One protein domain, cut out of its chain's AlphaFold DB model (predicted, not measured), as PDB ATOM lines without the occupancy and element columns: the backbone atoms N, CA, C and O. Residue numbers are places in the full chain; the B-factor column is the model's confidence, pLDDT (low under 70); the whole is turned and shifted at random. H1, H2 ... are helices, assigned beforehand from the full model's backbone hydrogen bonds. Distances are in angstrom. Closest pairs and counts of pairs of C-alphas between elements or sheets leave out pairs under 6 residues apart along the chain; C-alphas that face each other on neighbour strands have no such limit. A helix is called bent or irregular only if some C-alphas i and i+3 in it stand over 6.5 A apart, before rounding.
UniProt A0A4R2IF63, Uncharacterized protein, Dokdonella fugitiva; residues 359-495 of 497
ATOM      1  N   ALA A 359     104.977 146.344 218.576       89.69
ATOM      2  CA  ALA A 359     105.969 147.065 219.372       89.69
ATOM      3  C   ALA A 359     107.056 147.727 218.505       89.69
ATOM      4  O   ALA A 359     107.474 148.841 218.802       89.69
ATOM      5  N   ASP A 360     107.463 147.099 217.398       90.31
ATOM      6  CA  ASP A 360     108.504 147.643 216.511       90.31
ATOM      7  C   ASP A 360     108.009 148.819 215.646       90.31
ATOM      8  O   ASP A 360     108.807 149.668 215.242       90.31
ATOM      9  N   THR A 361     106.704 148.894 215.364       92.50
ATOM     10  CA  THR A 361     106.105 149.898 214.466       92.50
ATOM     11  C   THR A 361     105.387 151.007 215.234       92.50
ATOM     12  O   THR A 361     105.648 152.190 215.008       92.50
ATOM     13  N   LEU A 362     104.520 150.653 216.184       93.00
ATOM     14  CA  LEU A 362     103.754 151.593 217.007       93.00
ATOM     15  C   LEU A 362     104.454 151.945 218.327       93.00
ATOM     16  O   LEU A 362     104.189 153.014 218.874       93.00
ATOM     17  N   GLY A 363     105.331 151.088 218.855       91.25
ATOM     18  CA  GLY A 363     106.022 151.326 220.131       91.25
ATOM     19  C   GLY A 363     106.892 152.589 220.162       91.25
ATOM     20  O   GLY A 363     106.881 153.293 221.171       91.25
ATOM     21  N   PRO A 364     107.592 152.962 219.073       91.31
ATOM     22  CA  PRO A 364     108.381 154.190 219.047       91.31
ATOM     23  C   PRO A 364     107.562 155.485 218.970       91.31
ATOM     24  O   PRO A 364     108.170 156.554 219.020       91.31
ATOM     25  N   VAL A 365     106.243 155.433 218.752       91.94
ATOM     26  CA  VAL A 365     105.392 156.626 218.605       91.94
ATOM     27  C   VAL A 365     104.982 157.150 219.982       91.94
ATOM     28  O   VAL A 365     104.578 156.386 220.855       91.94
ATOM     29  N   ASP A 366     105.051 158.468 220.178       90.94
ATOM     30  CA  ASP A 366     104.559 159.100 221.403       90.94
ATOM     31  C   ASP A 366     103.034 159.293 221.349       90.94
ATOM     32  O   ASP A 366     102.485 160.194 220.698       90.94
ATOM     33  N   TRP A 367     102.341 158.419 222.070       89.44
ATOM     34  CA  TRP A 367     100.888 158.368 222.120       89.44
ATOM     35  C   TRP A 367     100.254 159.121 223.298       89.44
ATOM     36  O   TRP A 367      99.147 158.760 223.683       89.44
ATOM     37  N   GLY A 368     100.912 160.119 223.905       85.06
ATOM     38  CA  GLY A 368     100.318 160.915 224.998       85.06
ATOM     39  C   GLY A 368      98.850 161.349 224.780       85.06
ATOM     40  O   GLY A 368      98.337 161.344 223.667       85.06
ATOM     41  N   SER A 369      98.135 161.762 225.824       83.12
ATOM     42  CA  SER A 369      96.726 162.167 225.663       83.12
ATOM     43  C   SER A 369      96.593 163.420 224.766       83.12
ATOM     44  O   SER A 369      97.488 164.274 224.784       83.12
ATOM     45  N   PRO A 370      95.554 163.549 223.918       79.31
ATOM     46  CA  PRO A 370      95.352 164.754 223.126       79.31
ATOM     47  C   PRO A 370      94.921 165.914 224.045       79.31
ATOM     48  O   PRO A 370      94.191 165.680 225.006       79.31
ATOM     49  N   PRO A 371      95.323 167.172 223.761       78.38
ATOM     50  CA  PRO A 371      94.977 168.320 224.612       78.38
ATOM     51  C   PRO A 371      93.468 168.533 224.774       78.38
ATOM     52  O   PRO A 371      93.012 169.001 225.812       78.38
ATOM     53  N   ALA A 372      92.702 168.186 223.739       80.62
ATOM     54  CA  ALA A 372      91.251 168.119 223.768       80.62
ATOM     55  C   ALA A 372      90.809 166.749 223.227       80.62
ATOM     56  O   ALA A 372      91.348 166.313 222.201       80.62
ATOM     57  N   PRO A 373      89.848 166.070 223.879       79.19
ATOM     58  CA  PRO A 373      89.334 164.800 223.392       79.19
ATOM     59  C   PRO A 373      88.670 164.999 222.019       79.19
ATOM     60  O   PRO A 373      87.869 165.927 221.854       79.19
ATOM     61  N   PRO A 374      89.005 164.175 221.012       87.00
ATOM     62  CA  PRO A 374      88.341 164.212 219.717       87.00
ATOM     63  C   PRO A 374      86.823 164.045 219.851       87.00
ATOM     64  O   PRO A 374      86.344 163.223 220.621       87.00
ATOM     65  N   THR A 375      86.054 164.816 219.080       84.12
ATOM     66  CA  THR A 375      84.579 164.776 219.144       84.12
ATOM     67  C   THR A 375      83.963 163.617 218.367       84.12
ATOM     68  O   THR A 375      82.765 163.383 218.476       84.12
ATOM     69  N   ASP A 376      84.751 162.959 217.518       86.81
ATOM     70  CA  ASP A 376      84.321 161.875 216.642       86.81
ATOM     71  C   ASP A 376      85.528 161.024 216.207       86.81
ATOM     72  O   ASP A 376      86.695 161.398 216.388       86.81
ATOM     73  N   ALA A 377      85.240 159.865 215.614       87.06
ATOM     74  CA  ALA A 377      86.258 158.918 215.176       87.06
ATOM     75  C   ALA A 377      87.144 159.448 214.032       87.06
ATOM     76  O   ALA A 377      88.308 159.059 213.942       87.06
ATOM     77  N   ALA A 378      86.653 160.359 213.184       88.75
ATOM     78  CA  ALA A 378      87.453 160.929 212.100       88.75
ATOM     79  C   ALA A 378      88.529 161.877 212.639       88.75
ATOM     80  O   ALA A 378      89.692 161.797 212.238       88.75
ATOM     81  N   LYS A 379      88.175 162.729 213.606       90.94
ATOM     82  CA  LYS A 379      89.132 163.584 214.316       90.94
ATOM     83  C   LYS A 379      90.100 162.769 215.165       90.94
ATOM     84  O   LYS A 379      91.276 163.120 215.224       90.94
ATOM     85  N   ALA A 380      89.638 161.677 215.781       92.00
ATOM     86  CA  ALA A 380      90.516 160.763 216.509       92.00
ATOM     87  C   ALA A 380      91.550 160.126 215.570       92.00
ATOM     88  O   ALA A 380      92.748 160.196 215.847       92.00
ATOM     89  N   LEU A 381      91.113 159.605 214.418       92.38
ATOM     90  CA  LEU A 381      92.002 159.037 213.404       92.38
ATOM     91  C   LEU A 381      93.005 160.072 212.889       92.38
ATOM     92  O   LEU A 381      94.200 159.795 212.832       92.38
ATOM     93  N   ALA A 382      92.549 161.286 212.575       91.06
ATOM     94  CA  ALA A 382      93.422 162.368 212.131       91.06
ATOM     95  C   ALA A 382      94.476 162.740 213.191       91.06
ATOM     96  O   ALA A 382      95.639 162.953 212.848       91.06
ATOM     97  N   ALA A 383      94.101 162.774 214.475       92.44
ATOM     98  CA  ALA A 383      95.030 163.036 215.572       92.44
ATOM     99  C   ALA A 383      96.071 161.914 215.738       92.44
ATOM    100  O   ALA A 383      97.249 162.199 215.962       92.44
ATOM    101  N   LEU A 384      95.666 160.647 215.589       93.50
ATOM    102  CA  LEU A 384      96.581 159.499 215.606       93.50
ATOM    103  C   LEU A 384      97.556 159.546 214.421       93.50
ATOM    104  O   LEU A 384      98.766 159.437 214.615       93.50
ATOM    105  N   VAL A 385      97.053 159.793 213.207       93.81
ATOM    106  CA  VAL A 385      97.874 159.953 211.994       93.81
ATOM    107  C   VAL A 385      98.854 161.119 212.137       93.81
ATOM    108  O   VAL A 385     100.007 160.999 211.733       93.81
ATOM    109  N   ALA A 386      98.444 162.237 212.743       92.94
ATOM    110  CA  ALA A 386      99.330 163.376 212.977       92.94
ATOM    111  C   ALA A 386     100.508 163.020 213.901       92.94
ATOM    112  O   ALA A 386     101.636 163.444 213.644       92.94
ATOM    113  N   ARG A 387     100.278 162.199 214.935       93.88
ATOM    114  CA  ARG A 387     101.346 161.696 215.817       93.88
ATOM    115  C   ARG A 387     102.295 160.763 215.088       93.88
ATOM    116  O   ARG A 387     103.509 160.908 215.214       93.88
ATOM    117  N   VAL A 388     101.747 159.849 214.290       95.94
ATOM    118  CA  VAL A 388     102.551 158.964 213.442       95.94
ATOM    119  C   VAL A 388     103.395 159.779 212.469       95.94
ATOM    120  O   VAL A 388     104.601 159.567 212.402       95.94
ATOM    121  N   ARG A 389     102.810 160.770 211.787       95.62
ATOM    122  CA  ARG A 389     103.540 161.676 210.889       95.62
ATOM    123  C   ARG A 389     104.688 162.374 211.608       95.62
ATOM    124  O   ARG A 389     105.824 162.250 211.167       95.62
ATOM    125  N   ALA A 390     104.410 163.032 212.734       94.94
ATOM    126  CA  ALA A 390     105.434 163.729 213.510       94.94
ATOM    127  C   ALA A 390     106.577 162.791 213.923       94.94
ATOM    128  O   ALA A 390     107.749 163.160 213.844       94.94
ATOM    129  N   ARG A 391     106.251 161.549 214.311       95.88
ATOM    130  CA  ARG A 391     107.266 160.553 214.649       95.88
ATOM    131  C   ARG A 391     108.099 160.150 213.437       95.88
ATOM    132  O   ARG A 391     109.320 160.124 213.550       95.88
ATOM    133  N   VAL A 392     107.463 159.834 212.312       96.56
ATOM    134  CA  VAL A 392     108.139 159.406 211.080       96.56
ATOM    135  C   VAL A 392     109.025 160.524 210.530       96.56
ATOM    136  O   VAL A 392     110.180 160.273 210.196       96.56
ATOM    137  N   ASP A 393     108.550 161.768 210.506       94.81
ATOM    138  CA  ASP A 393     109.339 162.917 210.046       94.81
ATOM    139  C   ASP A 393     110.595 163.148 210.901       94.81
ATOM    140  O   ASP A 393     111.638 163.527 210.367       94.81
ATOM    141  N   ALA A 394     110.534 162.839 212.201       95.56
ATOM    142  CA  ALA A 394     111.673 162.923 213.116       95.56
ATOM    143  C   ALA A 394     112.683 161.763 212.985       95.56
ATOM    144  O   ALA A 394     113.752 161.814 213.600       95.56
ATOM    145  N   LEU A 395     112.370 160.698 212.238       96.31
ATOM    146  CA  LEU A 395     113.303 159.594 212.003       96.31
ATOM    147  C   LEU A 395     114.361 159.967 210.957       96.31
ATOM    148  O   LEU A 395     114.100 160.707 210.008       96.31
ATOM    149  N   ALA A 396     115.555 159.388 211.097       96.31
ATOM    150  CA  ALA A 396     116.557 159.405 210.035       96.31
ATOM    151  C   ALA A 396     116.043 158.652 208.786       96.31
ATOM    152  O   ALA A 396     115.248 157.715 208.943       96.31
ATOM    153  N   PRO A 397     116.497 159.009 207.569       96.38
ATOM    154  CA  PRO A 397     116.065 158.374 206.322       96.38
ATOM    155  C   PRO A 397     116.091 156.842 206.341       96.38
ATOM    156  O   PRO A 397     115.097 156.189 206.028       96.38
ATOM    157  N   GLU A 398     117.180 156.253 206.827       96.12
ATOM    158  CA  GLU A 398     117.382 154.802 206.866       96.12
ATOM    159  C   GLU A 398     116.390 154.124 207.822       96.12
ATOM    160  O   GLU A 398     115.955 152.993 207.613       96.12
ATOM    161  N   ARG A 399     115.994 154.832 208.887       96.88
ATOM    162  CA  ARG A 399     114.993 154.353 209.846       96.88
ATOM    163  C   ARG A 399     113.578 154.453 209.288       96.88
ATOM    164  O   ARG A 399     112.769 153.591 209.613       96.88
ATOM    165  N   ARG A 400     113.279 155.451 208.447       96.88
ATOM    166  CA  ARG A 400     111.998 155.520 207.722       96.88
ATOM    167  C   ARG A 400     111.875 154.392 206.706       96.88
ATOM    168  O   ARG A 400     110.841 153.733 206.665       96.88
ATOM    169  N   GLU A 401     112.935 154.131 205.946       97.38
ATOM    170  CA  GLU A 401     112.986 152.999 205.016       97.38
ATOM    171  C   GLU A 401     112.756 151.665 205.742       97.38
ATOM    172  O   GLU A 401     111.863 150.904 205.361       97.38
ATOM    173  N   ALA A 402     113.488 151.413 206.834       96.81
ATOM    174  CA  ALA A 402     113.322 150.199 207.633       96.81
ATOM    175  C   ALA A 402     111.910 150.066 208.232       96.81
ATOM    176  O   ALA A 402     111.361 148.966 208.282       96.81
ATOM    177  N   LEU A 403     111.301 151.177 208.658       97.00
ATOM    178  CA  LEU A 403     109.935 151.194 209.176       97.00
ATOM    179  C   LEU A 403     108.914 150.783 208.106       97.00
ATOM    180  O   LEU A 403     108.080 149.923 208.373       97.00
ATOM    181  N   PHE A 404     108.976 151.356 206.898       97.69
ATOM    182  CA  PHE A 404     108.052 150.983 205.819       97.69
ATOM    183  C   PHE A 404     108.264 149.545 205.340       97.69
ATOM    184  O   PHE A 404     107.288 148.844 205.074       97.69
ATOM    185  N   ALA A 405     109.512 149.071 205.300       96.50
ATOM    186  CA  ALA A 405     109.800 147.666 205.029       96.50
ATOM    187  C   ALA A 405     109.153 146.746 206.077       96.50
ATOM    188  O   ALA A 405     108.483 145.785 205.708       96.50
ATOM    189  N   ARG A 406     109.265 147.086 207.368       95.44
ATOM    190  CA  ARG A 406     108.641 146.306 208.441       95.44
ATOM    191  C   ARG A 406     107.112 146.352 208.402       95.44
ATOM    192  O   ARG A 406     106.477 145.325 208.594       95.44
ATOM    193  N   LEU A 407     106.506 147.502 208.108       95.62
ATOM    194  CA  LEU A 407     105.049 147.611 207.953       95.62
ATOM    195  C   LEU A 407     104.522 146.748 206.798       95.62
ATOM    196  O   LEU A 407     103.434 146.181 206.890       95.62
ATOM    197  N   ARG A 408     105.302 146.625 205.719       95.19
ATOM    198  CA  ARG A 408     105.002 145.696 204.627       95.19
ATOM    199  C   ARG A 408     105.087 144.241 205.091       95.19
ATOM    200  O   ARG A 408     104.172 143.480 204.810       95.19
ATOM    201  N   GLU A 409     106.142 143.866 205.810       92.50
ATOM    202  CA  GLU A 409     106.287 142.512 206.368       92.50
ATOM    203  C   GLU A 409     105.144 142.165 207.335       92.50
ATOM    204  O   GLU A 409     104.605 141.063 207.284       92.50
ATOM    205  N   ASP A 410     104.729 143.115 208.180       90.25
ATOM    206  CA  ASP A 410     103.579 142.948 209.071       90.25
ATOM    207  C   ASP A 410     102.299 142.686 208.253       90.25
ATOM    208  O   ASP A 410     101.563 141.745 208.547       90.25
ATOM    209  N   LYS A 411     102.073 143.440 207.169       89.81
ATOM    210  CA  LYS A 411     100.950 143.231 206.239       89.81
ATOM    211  C   LYS A 411     101.007 141.870 205.531       89.81
ATOM    212  O   LYS A 411      99.976 141.216 205.403       89.81
ATOM    213  N   GLU A 412     102.178 141.438 205.070       88.69
ATOM    214  CA  GLU A 412     102.385 140.122 204.439       88.69
ATOM    215  C   GLU A 412     102.169 138.963 205.426       88.69
ATOM    216  O   GLU A 412     101.817 137.858 205.017       88.69
ATOM    217  N   ALA A 413     102.334 139.224 206.724       84.62
ATOM    218  CA  ALA A 413     102.064 138.294 207.815       84.62
ATOM    219  C   ALA A 413     100.636 138.409 208.393       84.62
ATOM    220  O   ALA A 413     100.409 137.957 209.518       84.62
ATOM    221  N   ASP A 414      99.697 139.025 207.663       82.31
ATOM    222  CA  ASP A 414      98.297 139.242 208.065       82.31
ATOM    223  C   ASP A 414      98.119 140.086 209.348       82.31
ATOM    224  O   ASP A 414      97.170 139.907 210.115       82.31
ATOM    225  N   ARG A 415      99.020 141.044 209.598       85.12
ATOM    226  CA  ARG A 415      99.001 141.927 210.781       85.12
ATOM    227  C   ARG A 415      98.644 143.358 210.393       85.12
ATOM    228  O   ARG A 415      99.504 144.204 210.144       85.12
ATOM    229  N   TYR A 416      97.351 143.639 210.340       83.31
ATOM    230  CA  TYR A 416      96.836 144.898 209.793       83.31
ATOM    231  C   TYR A 416      96.718 146.033 210.823       83.31
ATOM    232  O   TYR A 416      96.787 147.210 210.472       83.31
ATOM    233  N   GLY A 417      96.613 145.702 212.112       78.12
ATOM    234  CA  GLY A 417      96.096 146.585 213.164       78.12
ATOM    235  C   GLY A 417      96.827 147.917 213.378       78.12
ATOM    236  O   GLY A 417      96.245 148.833 213.959       78.12
ATOM    237  N   GLY A 418      98.071 148.057 212.906       81.88
ATOM    238  CA  GLY A 418      98.837 149.308 212.963       81.88
ATOM    239  C   GLY A 418      99.065 150.014 211.623       81.88
ATOM    240  O   GLY A 418      99.331 151.216 211.616       81.88
ATOM    241  N   GLY A 419      98.965 149.310 210.491       89.75
ATOM    242  CA  GLY A 419      99.451 149.809 209.198       89.75
ATOM    243  C   GLY A 419      98.641 150.977 208.636       89.75
ATOM    244  O   GLY A 419      99.213 151.904 208.057       89.75
ATOM    245  N   LEU A 420      97.330 151.009 208.895       91.62
ATOM    246  CA  LEU A 420      96.436 152.046 208.372       91.62
ATOM    247  C   LEU A 420      96.849 153.465 208.807       91.62
ATOM    248  O   LEU A 420      96.701 154.418 208.042       91.62
ATOM    249  N   LEU A 421      97.428 153.608 210.005       94.12
ATOM    250  CA  LEU A 421      97.903 154.894 210.529       94.12
ATOM    251  C   LEU A 421      99.085 155.476 209.737       94.12
ATOM    252  O   LEU A 421      99.305 156.688 209.763       94.12
ATOM    253  N   PHE A 422      99.836 154.630 209.028       96.19
ATOM    254  CA  PHE A 422     101.010 155.030 208.255       96.19
ATOM    255  C   PHE A 422     100.688 155.347 206.797       96.19
ATOM    256  O   PHE A 422     101.478 156.039 206.158       96.19
ATOM    257  N   VAL A 423      99.534 154.913 206.275       95.31
ATOM    258  CA  VAL A 423      99.141 155.115 204.867       95.31
ATOM    259  C   VAL A 423      99.248 156.586 204.432       95.31
ATOM    260  O   VAL A 423      99.914 156.849 203.430       95.31
ATOM    261  N   PRO A 424      98.727 157.586 205.176       95.56
ATOM    262  CA  PRO A 424      98.829 158.990 204.755       95.56
ATOM    263  C   PRO A 424     100.257 159.548 204.768       95.56
ATOM    264  O   PRO A 424     100.563 160.520 204.076       95.56
ATOM    265  N   VAL A 425     101.131 158.979 205.600       96.69
ATOM    266  CA  VAL A 425     102.529 159.408 205.726       96.69
ATOM    267  C   VAL A 425     103.380 158.759 204.643       96.69
ATOM    268  O   VAL A 425     104.168 159.446 204.003       96.69
ATOM    269  N   ALA A 426     103.163 157.468 204.386       97.44
ATOM    270  CA  ALA A 426     103.766 156.754 203.270       97.44
ATOM    271  C   ALA A 426     103.394 157.411 201.940       97.44
ATOM    272  O   ALA A 426     104.274 157.658 201.124       97.44
ATOM    273  N   ALA A 427     102.123 157.783 201.761       97.12
ATOM    274  CA  ALA A 427     101.665 158.511 200.586       97.12
ATOM    275  C   ALA A 427     102.429 159.831 200.401       97.12
ATOM    276  O   ALA A 427     102.961 160.108 199.334       97.12
ATOM    277  N   ALA A 428     102.562 160.631 201.460       95.88
ATOM    278  CA  ALA A 428     103.314 161.879 201.376       95.88
ATOM    279  C   ALA A 428     104.797 161.663 201.021       95.88
ATOM    280  O   ALA A 428     105.359 162.470 200.294       95.88
ATOM    281  N   ILE A 429     105.425 160.587 201.508       97.44
ATOM    282  CA  ILE A 429     106.847 160.303 201.260       97.44
ATOM    283  C   ILE A 429     107.079 159.701 199.871       97.44
ATOM    284  O   ILE A 429     108.021 160.112 199.205       97.44
ATOM    285  N   ALA A 430     106.243 158.762 199.421       97.56
ATOM    286  CA  ALA A 430     106.431 158.022 198.168       97.56
ATOM    287  C   ALA A 430     106.598 158.942 196.946       97.56
ATOM    288  O   ALA A 430     107.394 158.651 196.055       97.56
ATOM    289  N   TRP A 431     105.910 160.087 196.942       95.62
ATOM    290  CA  TRP A 431     105.900 161.024 195.814       95.62
ATOM    291  C   TRP A 431     106.527 162.394 196.125       95.62
ATOM    292  O   TRP A 431     106.383 163.321 195.334       95.62
ATOM    293  N   ASP A 432     107.253 162.540 197.238       96.25
ATOM    294  CA  ASP A 432     107.988 163.768 197.573       96.25
ATOM    295  C   ASP A 432     109.406 163.727 196.985       96.25
ATOM    296  O   ASP A 432     110.300 163.076 197.519       96.25
ATOM    297  N   GLU A 433     109.629 164.438 195.874       95.06
ATOM    298  CA  GLU A 433     110.922 164.492 195.172       95.06
ATOM    299  C   GLU A 433     112.088 165.032 196.007       95.06
ATOM    300  O   GLU A 433     113.243 164.799 195.651       95.06
ATOM    301  N   SER A 434     111.813 165.700 197.131       95.50
ATOM    302  CA  SER A 434     112.858 166.152 198.051       95.50
ATOM    303  C   SER A 434     113.419 165.034 198.944       95.50
ATOM    304  O   SER A 434     114.435 165.237 199.613       95.50
ATOM    305  N   ARG A 435     112.789 163.849 198.964       95.75
ATOM    306  CA  ARG A 435     113.187 162.695 199.789       95.75
ATOM    307  C   ARG A 435     114.142 161.750 199.061       95.75
ATOM    308  O   ARG A 435     114.190 161.693 197.832       95.75
ATOM    309  N   GLY A 436     114.890 160.959 199.832       94.94
ATOM    310  CA  GLY A 436     115.811 159.965 199.291       94.94
ATOM    311  C   GLY A 436     115.085 158.857 198.524       94.94
ATOM    312  O   GLY A 436     114.004 158.414 198.907       94.94
ATOM    313  N   VAL A 437     115.701 158.359 197.446       96.44
ATOM    314  CA  VAL A 437     115.116 157.308 196.587       96.44
ATOM    315  C   VAL A 437     114.748 156.044 197.380       96.44
ATOM    316  O   VAL A 437     113.699 155.459 197.123       96.44
ATOM    317  N   GLY A 438     115.565 155.645 198.362       96.31
ATOM    318  CA  GLY A 438     115.284 154.486 199.224       96.31
ATOM    319  C   GLY A 438     113.993 154.639 200.032       96.31
ATOM    320  O   GLY A 438     113.144 153.747 200.020       96.31
ATOM    321  N   GLU A 439     113.789 155.811 200.639       97.00
ATOM    322  CA  GLU A 439     112.597 156.133 201.433       97.00
ATOM    323  C   GLU A 439     111.330 156.106 200.578       97.00
ATOM    324  O   GLU A 439     110.339 155.484 200.965       97.00
ATOM    325  N   ARG A 440     111.381 156.744 199.400       97.94
ATOM    326  CA  ARG A 440     110.253 156.785 198.460       97.94
ATOM    327  C   ARG A 440     109.850 155.386 198.014       97.94
ATOM    328  O   ARG A 440     108.693 155.007 198.160       97.94
ATOM    329  N   ASN A 441     110.827 154.589 197.579       97.81
ATOM    330  CA  ASN A 441     110.596 153.221 197.119       97.81
ATOM    331  C   ASN A 441     110.054 152.318 198.237       97.81
ATOM    332  O   ASN A 441     109.231 151.440 197.988       97.81
ATOM    333  N   ALA A 442     110.527 152.483 199.474       98.06
ATOM    334  CA  ALA A 442     110.025 151.712 200.607       98.06
ATOM    335  C   ALA A 442     108.577 152.082 200.953       98.06
ATOM    336  O   ALA A 442     107.761 151.184 201.160       98.06
ATOM    337  N   ALA A 443     108.250 153.378 200.958       98.12
ATOM    338  CA  ALA A 443     106.894 153.865 201.179       98.12
ATOM    339  C   ALA A 443     105.926 153.388 200.083       98.12
ATOM    340  O   ALA A 443     104.854 152.876 200.398       98.12
ATOM    341  N   GLU A 444     106.324 153.474 198.813       98.00
ATOM    342  CA  GLU A 444     105.537 152.988 197.675       98.00
ATOM    343  C   GLU A 444     105.267 151.480 197.767       98.00
ATOM    344  O   GLU A 444     104.119 151.054 197.675       98.00
ATOM    345  N   ARG A 445     106.295 150.662 198.050       97.75
ATOM    346  CA  ARG A 445     106.137 149.206 198.229       97.75
ATOM    347  C   ARG A 445     105.227 148.842 199.398       97.75
ATOM    348  O   ARG A 445     104.522 147.838 199.331       97.75
ATOM    349  N   PHE A 446     105.260 149.621 200.476       97.56
ATOM    350  CA  PHE A 446     104.320 149.446 201.577       97.56
ATOM    351  C   PHE A 446     102.884 149.749 201.130       97.56
ATOM    352  O   PHE A 446     101.995 148.941 201.388       97.56
ATOM    353  N   LEU A 447     102.654 150.863 200.427       97.25
ATOM    354  CA  LEU A 447     101.327 151.223 199.915       97.25
ATOM    355  C   LEU A 447     100.790 150.184 198.930       97.25
ATOM    356  O   LEU A 447      99.624 149.810 199.029       97.25
ATOM    357  N   ASP A 448     101.639 149.685 198.033       97.00
ATOM    358  CA  ASP A 448     101.296 148.628 197.084       97.00
ATOM    359  C   ASP A 448     100.836 147.346 197.791       97.00
ATOM    360  O   ASP A 448      99.757 146.818 197.503       97.00
ATOM    361  N   ALA A 449     101.602 146.888 198.784       95.25
ATOM    362  CA  ALA A 449     101.227 145.737 199.598       95.25
ATOM    363  C   ALA A 449      99.946 145.988 200.409       95.25
ATOM    364  O   ALA A 449      99.136 145.077 200.588       95.25
ATOM    365  N   TRP A 450      99.738 147.221 200.884       94.19
ATOM    366  CA  TRP A 450      98.571 147.598 201.682       94.19
ATOM    367  C   TRP A 450      97.260 147.465 200.903       94.19
ATOM    368  O   TRP A 450      96.271 146.970 201.440       94.19
ATOM    369  N   VAL A 451      97.260 147.861 199.628       94.44
ATOM    370  CA  VAL A 451      96.080 147.762 198.751       94.44
ATOM    371  C   VAL A 451      95.978 146.423 198.015       94.44
ATOM    372  O   VAL A 451      95.042 146.221 197.242       94.44
ATOM    373  N   THR A 452      96.931 145.512 198.222       93.25
ATOM    374  CA  THR A 452      96.955 144.189 197.589       93.25
ATOM    375  C   THR A 452      96.401 143.125 198.535       93.25
ATOM    376  O   THR A 452      96.734 143.085 199.724       93.25
ATOM    377  N   SER A 453      95.547 142.250 197.995       85.81
ATOM    378  CA  SER A 453      94.887 141.180 198.746       85.81
ATOM    379  C   SER A 453      95.879 140.271 199.479       85.81
ATOM    380  O   SER A 453      96.908 139.919 198.897       85.81
ATOM    381  N   PRO A 454      95.549 139.817 200.703       86.31
ATOM    382  CA  PRO A 454      94.314 140.100 201.462       86.31
ATOM    383  C   PRO A 454      94.247 141.547 201.991       86.31
ATOM    384  O   PRO A 454      95.249 142.068 202.456       86.31
ATOM    385  N   VAL A 455      93.095 142.224 201.899       84.50
ATOM    386  CA  VAL A 455      92.926 143.625 202.347       84.50
ATOM    387  C   VAL A 455      91.959 143.693 203.531       84.50
ATOM    388  O   VAL A 455      90.878 143.108 203.470       84.50
ATOM    389  N   GLU A 456      92.304 144.461 204.569       80.25
ATOM    390  CA  GLU A 456      91.362 144.862 205.623       80.25
ATOM    391  C   GLU A 456      90.370 145.888 205.045       80.25
ATOM    392  O   GLU A 456      90.624 147.095 205.020       80.25
ATOM    393  N   THR A 457      89.257 145.394 204.501       83.69
ATOM    394  CA  THR A 457      88.192 146.249 203.961       83.69
ATOM    395  C   THR A 457      87.370 146.810 205.122       83.69
ATOM    396  O   THR A 457      86.857 146.012 205.904       83.69
ATOM    397  N   PRO A 458      87.210 148.144 205.248       86.81
ATOM    398  CA  PRO A 458      86.368 148.722 206.289       86.81
ATOM    399  C   PRO A 458      84.926 148.224 206.171       86.81
ATOM    400  O   PRO A 458      84.352 148.251 205.082       86.81
ATOM    401  N   LEU A 459      84.326 147.826 207.289       86.31
ATOM    402  CA  LEU A 459      82.946 147.349 207.366       86.31
ATOM    403  C   LEU A 459      82.041 148.392 208.046       86.31
ATOM    404  O   LEU A 459      82.493 149.069 208.969       86.31
ATOM    405  N   PRO A 460      80.748 148.516 207.671       82.38
ATOM    406  CA  PRO A 460      79.828 149.505 208.251       82.38
ATOM    407  C   PRO A 460      79.657 149.482 209.785       82.38
ATOM    408  O   PRO A 460      79.121 150.437 210.339       82.38
ATOM    409  N   GLY A 461      80.097 148.419 210.470       78.94
ATOM    410  CA  GLY A 461      80.109 148.318 211.934       78.94
ATOM    411  C   GLY A 461      81.429 148.725 212.602       78.94
ATOM    412  O   GLY A 461      81.475 148.816 213.826       78.94
ATOM    413  N   ASP A 462      82.492 148.975 211.835       82.88
ATOM    414  CA  ASP A 462      83.808 149.284 212.387       82.88
ATOM    415  C   ASP A 462      83.856 150.677 213.019       82.88
ATOM    416  O   ASP A 462      83.317 151.664 212.496       82.88
ATOM    417  N   VAL A 463      84.618 150.794 214.108       83.12
ATOM    418  CA  VAL A 463      84.899 152.089 214.725       83.12
ATOM    419  C   VAL A 463      85.633 152.978 213.718       83.12
ATOM    420  O   VAL A 463      86.709 152.658 213.205       83.12
ATOM    421  N   GLY A 464      85.031 154.131 213.421       86.19
ATOM    422  CA  GLY A 464      85.576 155.073 212.451       86.19
ATOM    423  C   GLY A 464      85.461 154.628 210.994       86.19
ATOM    424  O   GLY A 464      86.211 155.153 210.173       86.19
ATOM    425  N   PHE A 465      84.525 153.731 210.652       90.62
ATOM    426  CA  PHE A 465      84.261 153.260 209.283       90.62
ATOM    427  C   PHE A 465      84.383 154.359 208.211       90.62
ATOM    428  O   PHE A 465      85.210 154.256 207.308       90.62
ATOM    429  N   ALA A 466      83.633 155.459 208.345       89.88
ATOM    430  CA  ALA A 466      83.652 156.546 207.364       89.88
ATOM    431  C   ALA A 466      85.047 157.178 207.195       89.88
ATOM    432  O   ALA A 466      85.455 157.505 206.081       89.88
ATOM    433  N   ALA A 467      85.798 157.314 208.290       90.19
ATOM    434  CA  ALA A 467      87.152 157.854 208.270       90.19
ATOM    435  C   ALA A 467      88.150 156.876 207.630       90.19
ATOM    436  O   ALA A 467      89.025 157.300 206.881       90.19
ATOM    437  N   ARG A 468      87.988 155.568 207.875       91.81
ATOM    438  CA  ARG A 468      88.780 154.507 207.235       91.81
ATOM    439  C   ARG A 468      88.542 154.473 205.722       91.81
ATOM    440  O   ARG A 468      89.503 154.459 204.960       91.81
ATOM    441  N   VAL A 469      87.282 154.539 205.278       93.12
ATOM    442  CA  VAL A 469      86.925 154.608 203.847       93.12
ATOM    443  C   VAL A 469      87.528 155.848 203.188       93.12
ATOM    444  O   VAL A 469      88.077 155.764 202.091       93.12
ATOM    445  N   GLU A 470      87.478 156.996 203.862       92.06
ATOM    446  CA  GLU A 470      88.054 158.242 203.356       92.06
ATOM    447  C   GLU A 470      89.579 158.158 203.156       92.06
ATOM    448  O   GLU A 470      90.101 158.727 202.197       92.06
ATOM    449  N   LEU A 471      90.307 157.405 203.991       91.88
ATOM    450  CA  LEU A 471      91.736 157.159 203.764       91.88
ATOM    451  C   LEU A 471      91.991 156.434 202.437       91.88
ATOM    452  O   LEU A 471      92.877 156.841 201.683       91.88
ATOM    453  N   PHE A 472      91.203 155.401 202.128       93.75
ATOM    454  CA  PHE A 472      91.312 154.686 200.854       93.75
ATOM    455  C   PHE A 472      90.889 155.558 199.667       93.75
ATOM    456  O   PHE A 472      91.547 155.517 198.630       93.75
ATOM    457  N   ARG A 473      89.860 156.406 199.819       94.31
ATOM    458  CA  ARG A 473      89.472 157.364 198.769       94.31
ATOM    459  C   ARG A 473      90.614 158.303 198.404       94.31
ATOM    460  O   ARG A 473      90.931 158.418 197.228       94.31
ATOM    461  N   ARG A 474      91.279 158.890 199.400       93.56
ATOM    462  CA  ARG A 474      92.440 159.772 199.183       93.56
ATOM    463  C   ARG A 474      93.618 159.051 198.547       93.56
ATOM    464  O   ARG A 474      94.338 159.630 197.743       93.56
ATOM    465  N   LEU A 475      93.821 157.781 198.892       94.19
ATOM    466  CA  LEU A 475      94.835 156.958 198.238       94.19
ATOM    467  C   LEU A 475      94.482 156.684 196.761       94.19
ATOM    468  O   LEU A 475      95.364 156.410 195.956       94.19
ATOM    469  N   GLY A 476      93.214 156.835 196.377       93.88
ATOM    470  CA  GLY A 476      92.754 156.835 194.991       93.88
ATOM    471  C   GLY A 476      93.226 158.023 194.145       93.88
ATOM    472  O   GLY A 476      93.055 157.975 192.927       93.88
ATOM    473  N   ASP A 477      93.822 159.056 194.743       94.12
ATOM    474  CA  ASP A 477      94.298 160.262 194.047       94.12
ATOM    475  C   ASP A 477      95.821 160.277 193.832       94.12
ATOM    476  O   ASP A 477      96.389 161.274 193.382       94.12
ATOM    477  N   VAL A 478      96.509 159.182 194.166       95.31
ATOM    478  CA  VAL A 478      97.969 159.108 194.059       95.31
ATOM    479  C   VAL A 478      98.438 158.902 192.612       95.31
ATOM    480  O   VAL A 478      97.694 158.342 191.805       95.31
ATOM    481  N   PRO A 479      99.676 159.311 192.260       95.31
ATOM    482  CA  PRO A 479     100.187 159.205 190.890       95.31
ATOM    483  C   PRO A 479     100.302 157.773 190.348       95.31
ATOM    484  O   PRO A 479     100.188 157.568 189.140       95.31
ATOM    485  N   ASP A 480     100.538 156.784 191.214       96.75
ATOM    486  CA  ASP A 480     100.617 155.386 190.792       96.75
ATOM    487  C   ASP A 480      99.219 154.818 190.499       96.75
ATOM    488  O   ASP A 480      98.388 154.642 191.394       96.75
ATOM    489  N   ALA A 481      98.962 154.500 189.229       95.44
ATOM    490  CA  ALA A 481      97.656 154.031 188.778       95.44
ATOM    491  C   ALA A 481      97.262 152.666 189.368       95.44
ATOM    492  O   ALA A 481      96.070 152.397 189.536       95.44
ATOM    493  N   ALA A 482      98.224 151.791 189.671       95.38
ATOM    494  CA  ALA A 482      97.936 150.468 190.212       95.38
ATOM    495  C   ALA A 482      97.465 150.574 191.670       95.38
ATOM    496  O   ALA A 482      96.442 149.982 192.027       95.38
ATOM    497  N   ILE A 483      98.152 151.389 192.473       96.62
ATOM    498  CA  ILE A 483      97.770 151.706 193.851       96.62
ATOM    499  C   ILE A 483      96.428 152.444 193.868       96.62
ATOM    500  O   ILE A 483      95.503 152.018 194.563       96.62
ATOM    501  N   ALA A 484      96.292 153.501 193.062       96.44
ATOM    502  CA  ALA A 484      95.091 154.329 193.015       96.44
ATOM    503  C   ALA A 484      93.835 153.523 192.648       96.44
ATOM    504  O   ALA A 484      92.813 153.612 193.328       96.44
ATOM    505  N   ASN A 485      93.902 152.692 191.601       96.56
ATOM    506  CA  ASN A 485      92.752 151.900 191.160       96.56
ATOM    507  C   ASN A 485      92.333 150.853 192.205       96.56
ATOM    508  O   ASN A 485      91.137 150.692 192.453       96.56
ATOM    509  N   ARG A 486      93.292 150.173 192.856       96.38
ATOM    510  CA  ARG A 486      92.987 149.221 193.939       96.38
ATOM    511  C   ARG A 486      92.369 149.924 195.148       96.38
ATOM    512  O   ARG A 486      91.357 149.459 195.663       96.38
ATOM    513  N   ALA A 487      92.915 151.070 195.553       95.44
ATOM    514  CA  ALA A 487      92.386 151.864 196.659       95.44
ATOM    515  C   ALA A 487      90.936 152.325 196.421       95.44
ATOM    516  O   ALA A 487      90.093 152.183 197.310       95.44
ATOM    517  N   ARG A 488      90.620 152.807 195.207       95.06
ATOM    518  CA  ARG A 488      89.240 153.157 194.822       95.06
ATOM    519  C   ARG A 488      88.315 151.949 194.896       95.06
ATOM    520  O   ARG A 488      87.263 152.048 195.516       95.06
ATOM    521  N   SER A 489      88.737 150.803 194.359       94.25
ATOM    522  CA  SER A 489      87.947 149.567 194.410       94.25
ATOM    523  C   SER A 489      87.631 149.132 195.846       94.25
ATOM    524  O   SER A 489      86.515 148.688 196.104       94.25
ATOM    525  N   ILE A 490      88.571 149.284 196.785       93.56
ATOM    526  CA  ILE A 490      88.349 148.992 198.212       93.56
ATOM    527  C   ILE A 490      87.318 149.965 198.806       93.56
ATOM    528  O   ILE A 490      86.376 149.545 199.473       93.56
ATOM    529  N   ALA A 491      87.463 151.269 198.545       93.38
ATOM    530  CA  ALA A 491      86.542 152.291 199.050       93.38
ATOM    531  C   ALA A 491      85.121 152.185 198.456       93.38
ATOM    532  O   ALA A 491      84.142 152.548 199.112       93.38
ATOM    533  N   GLU A 492      85.000 151.725 197.213       92.12
ATOM    534  CA  GLU A 492      83.726 151.437 196.551       92.12
ATOM    535  C   GLU A 492      83.084 150.168 197.116       92.12
ATOM    536  O   GLU A 492      81.915 150.207 197.489       92.12
ATOM    537  N   GLY A 493      83.855 149.087 197.274       88.56
ATOM    538  CA  GLY A 493      83.371 147.819 197.831       88.56
ATOM    539  C   GLY A 493      82.959 147.888 199.306       88.56
ATOM    540  O   GLY A 493      82.167 147.067 199.757       88.56
ATOM    541  N   ALA A 494      83.458 148.875 200.053       86.69
ATOM    542  CA  ALA A 494      83.068 149.119 201.441       86.69
ATOM    543  C   ALA A 494      81.672 149.765 201.588       86.69
ATOM    544  O   ALA A 494      81.128 149.801 202.691       86.69
ATOM    545  N   GLN A 495      81.086 150.316 200.516       77.94
ATOM    546  CA  GLN A 495      79.773 150.960 200.592       77.94
ATOM    547  C   GLN A 495      78.658 149.901 200.636       77.94
ATOM    548  O   GLN A 495      78.645 149.007 199.792       77.94
TER     549      GLN A 495
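What this domain is: This is residues 359 to 495 of the 497 residues of an uncharacterized protein of Dokdonella fugitiva (UniProt A0A4R2IF63). A short helix, H3, sits in the middle of a ball of helices, with the pair H2 and H4 side by side at one end and the pair H5 and H6 at the other. The longest helix, H1, crosses H3 steeply on one side of the ball, touching H5 near its first residues and coming close to H2 near its last, and residues 366 to 374 make a wide loop on its far side. The printed part has 137 residues with six named helices, H1 to H6 in that order, and no named strand; the class is all helix. It is compact, with a radius of gyration of the C-alphas of 14.4 A and spans of 38 by 38 by 28 A.

Where its parts are: Residues 359 to 376 hold no named element and begin with C-alpha 359 at (105.969, 147.065, 219.372). H1, residues 377 to 393, is 24.0 A long and begins with C-alpha 377 at (86.258, 158.918, 215.176). H2 is residues 397 to 412, 22.9 A. H3, residues 419 to 430, 15.4 A, is irregular: C-alphas 421 and 424 are 7.1 A apart. H4 is residues 437 to 450, 19.8 A. H5 is residues 465 to 475, 15.7 A. H6, residues 481 to 493, 18.0 A, ends with C-alpha 493 at (83.371, 147.819, 197.831).

How they stand to each other: H3 is the hub, touching H1, H2, H4 and H5. With residues 421 to 425 alone it touches H1, closest at the C-alphas of Val 385 and Leu 421, 5.3 A, at a steep tilt of 52 degrees, the same way. H3 and H4 form a hairpin, closest at the C-alphas of Ala 430 and Arg 440, 4.0 A. H2 and H4 touch at a shallow tilt of 17 degrees, the same way; the C-alphas of Glu 401 and Glu 439, their closest, are 4.8 A apart. H5 and H6 form a hairpin at a shallow tilt of 21 degrees, with the C-alphas of Phe 472 and Ala 487 closest at 5.2 A. H2 to H6 make an up-and-down bundle, each helix running against the one before. H1 and H4 are apart, as are H2 and H6. Every O i to N i+4 pair is within hydrogen-bond range in H1, H2, H4, H5 and H6; in H3 it is 5 of 8.

The domain as a whole: The two C-alphas farthest apart, those of Ser 434 and Gly 461, are 39.8 A apart. The printed part has no cut. The link from H4 to H5, 14 residues, is long; those from H1 to H2 and from H5 to H6 are tight. The mean pLDDT of the printed part is 92.0, and no printed residue is under 70.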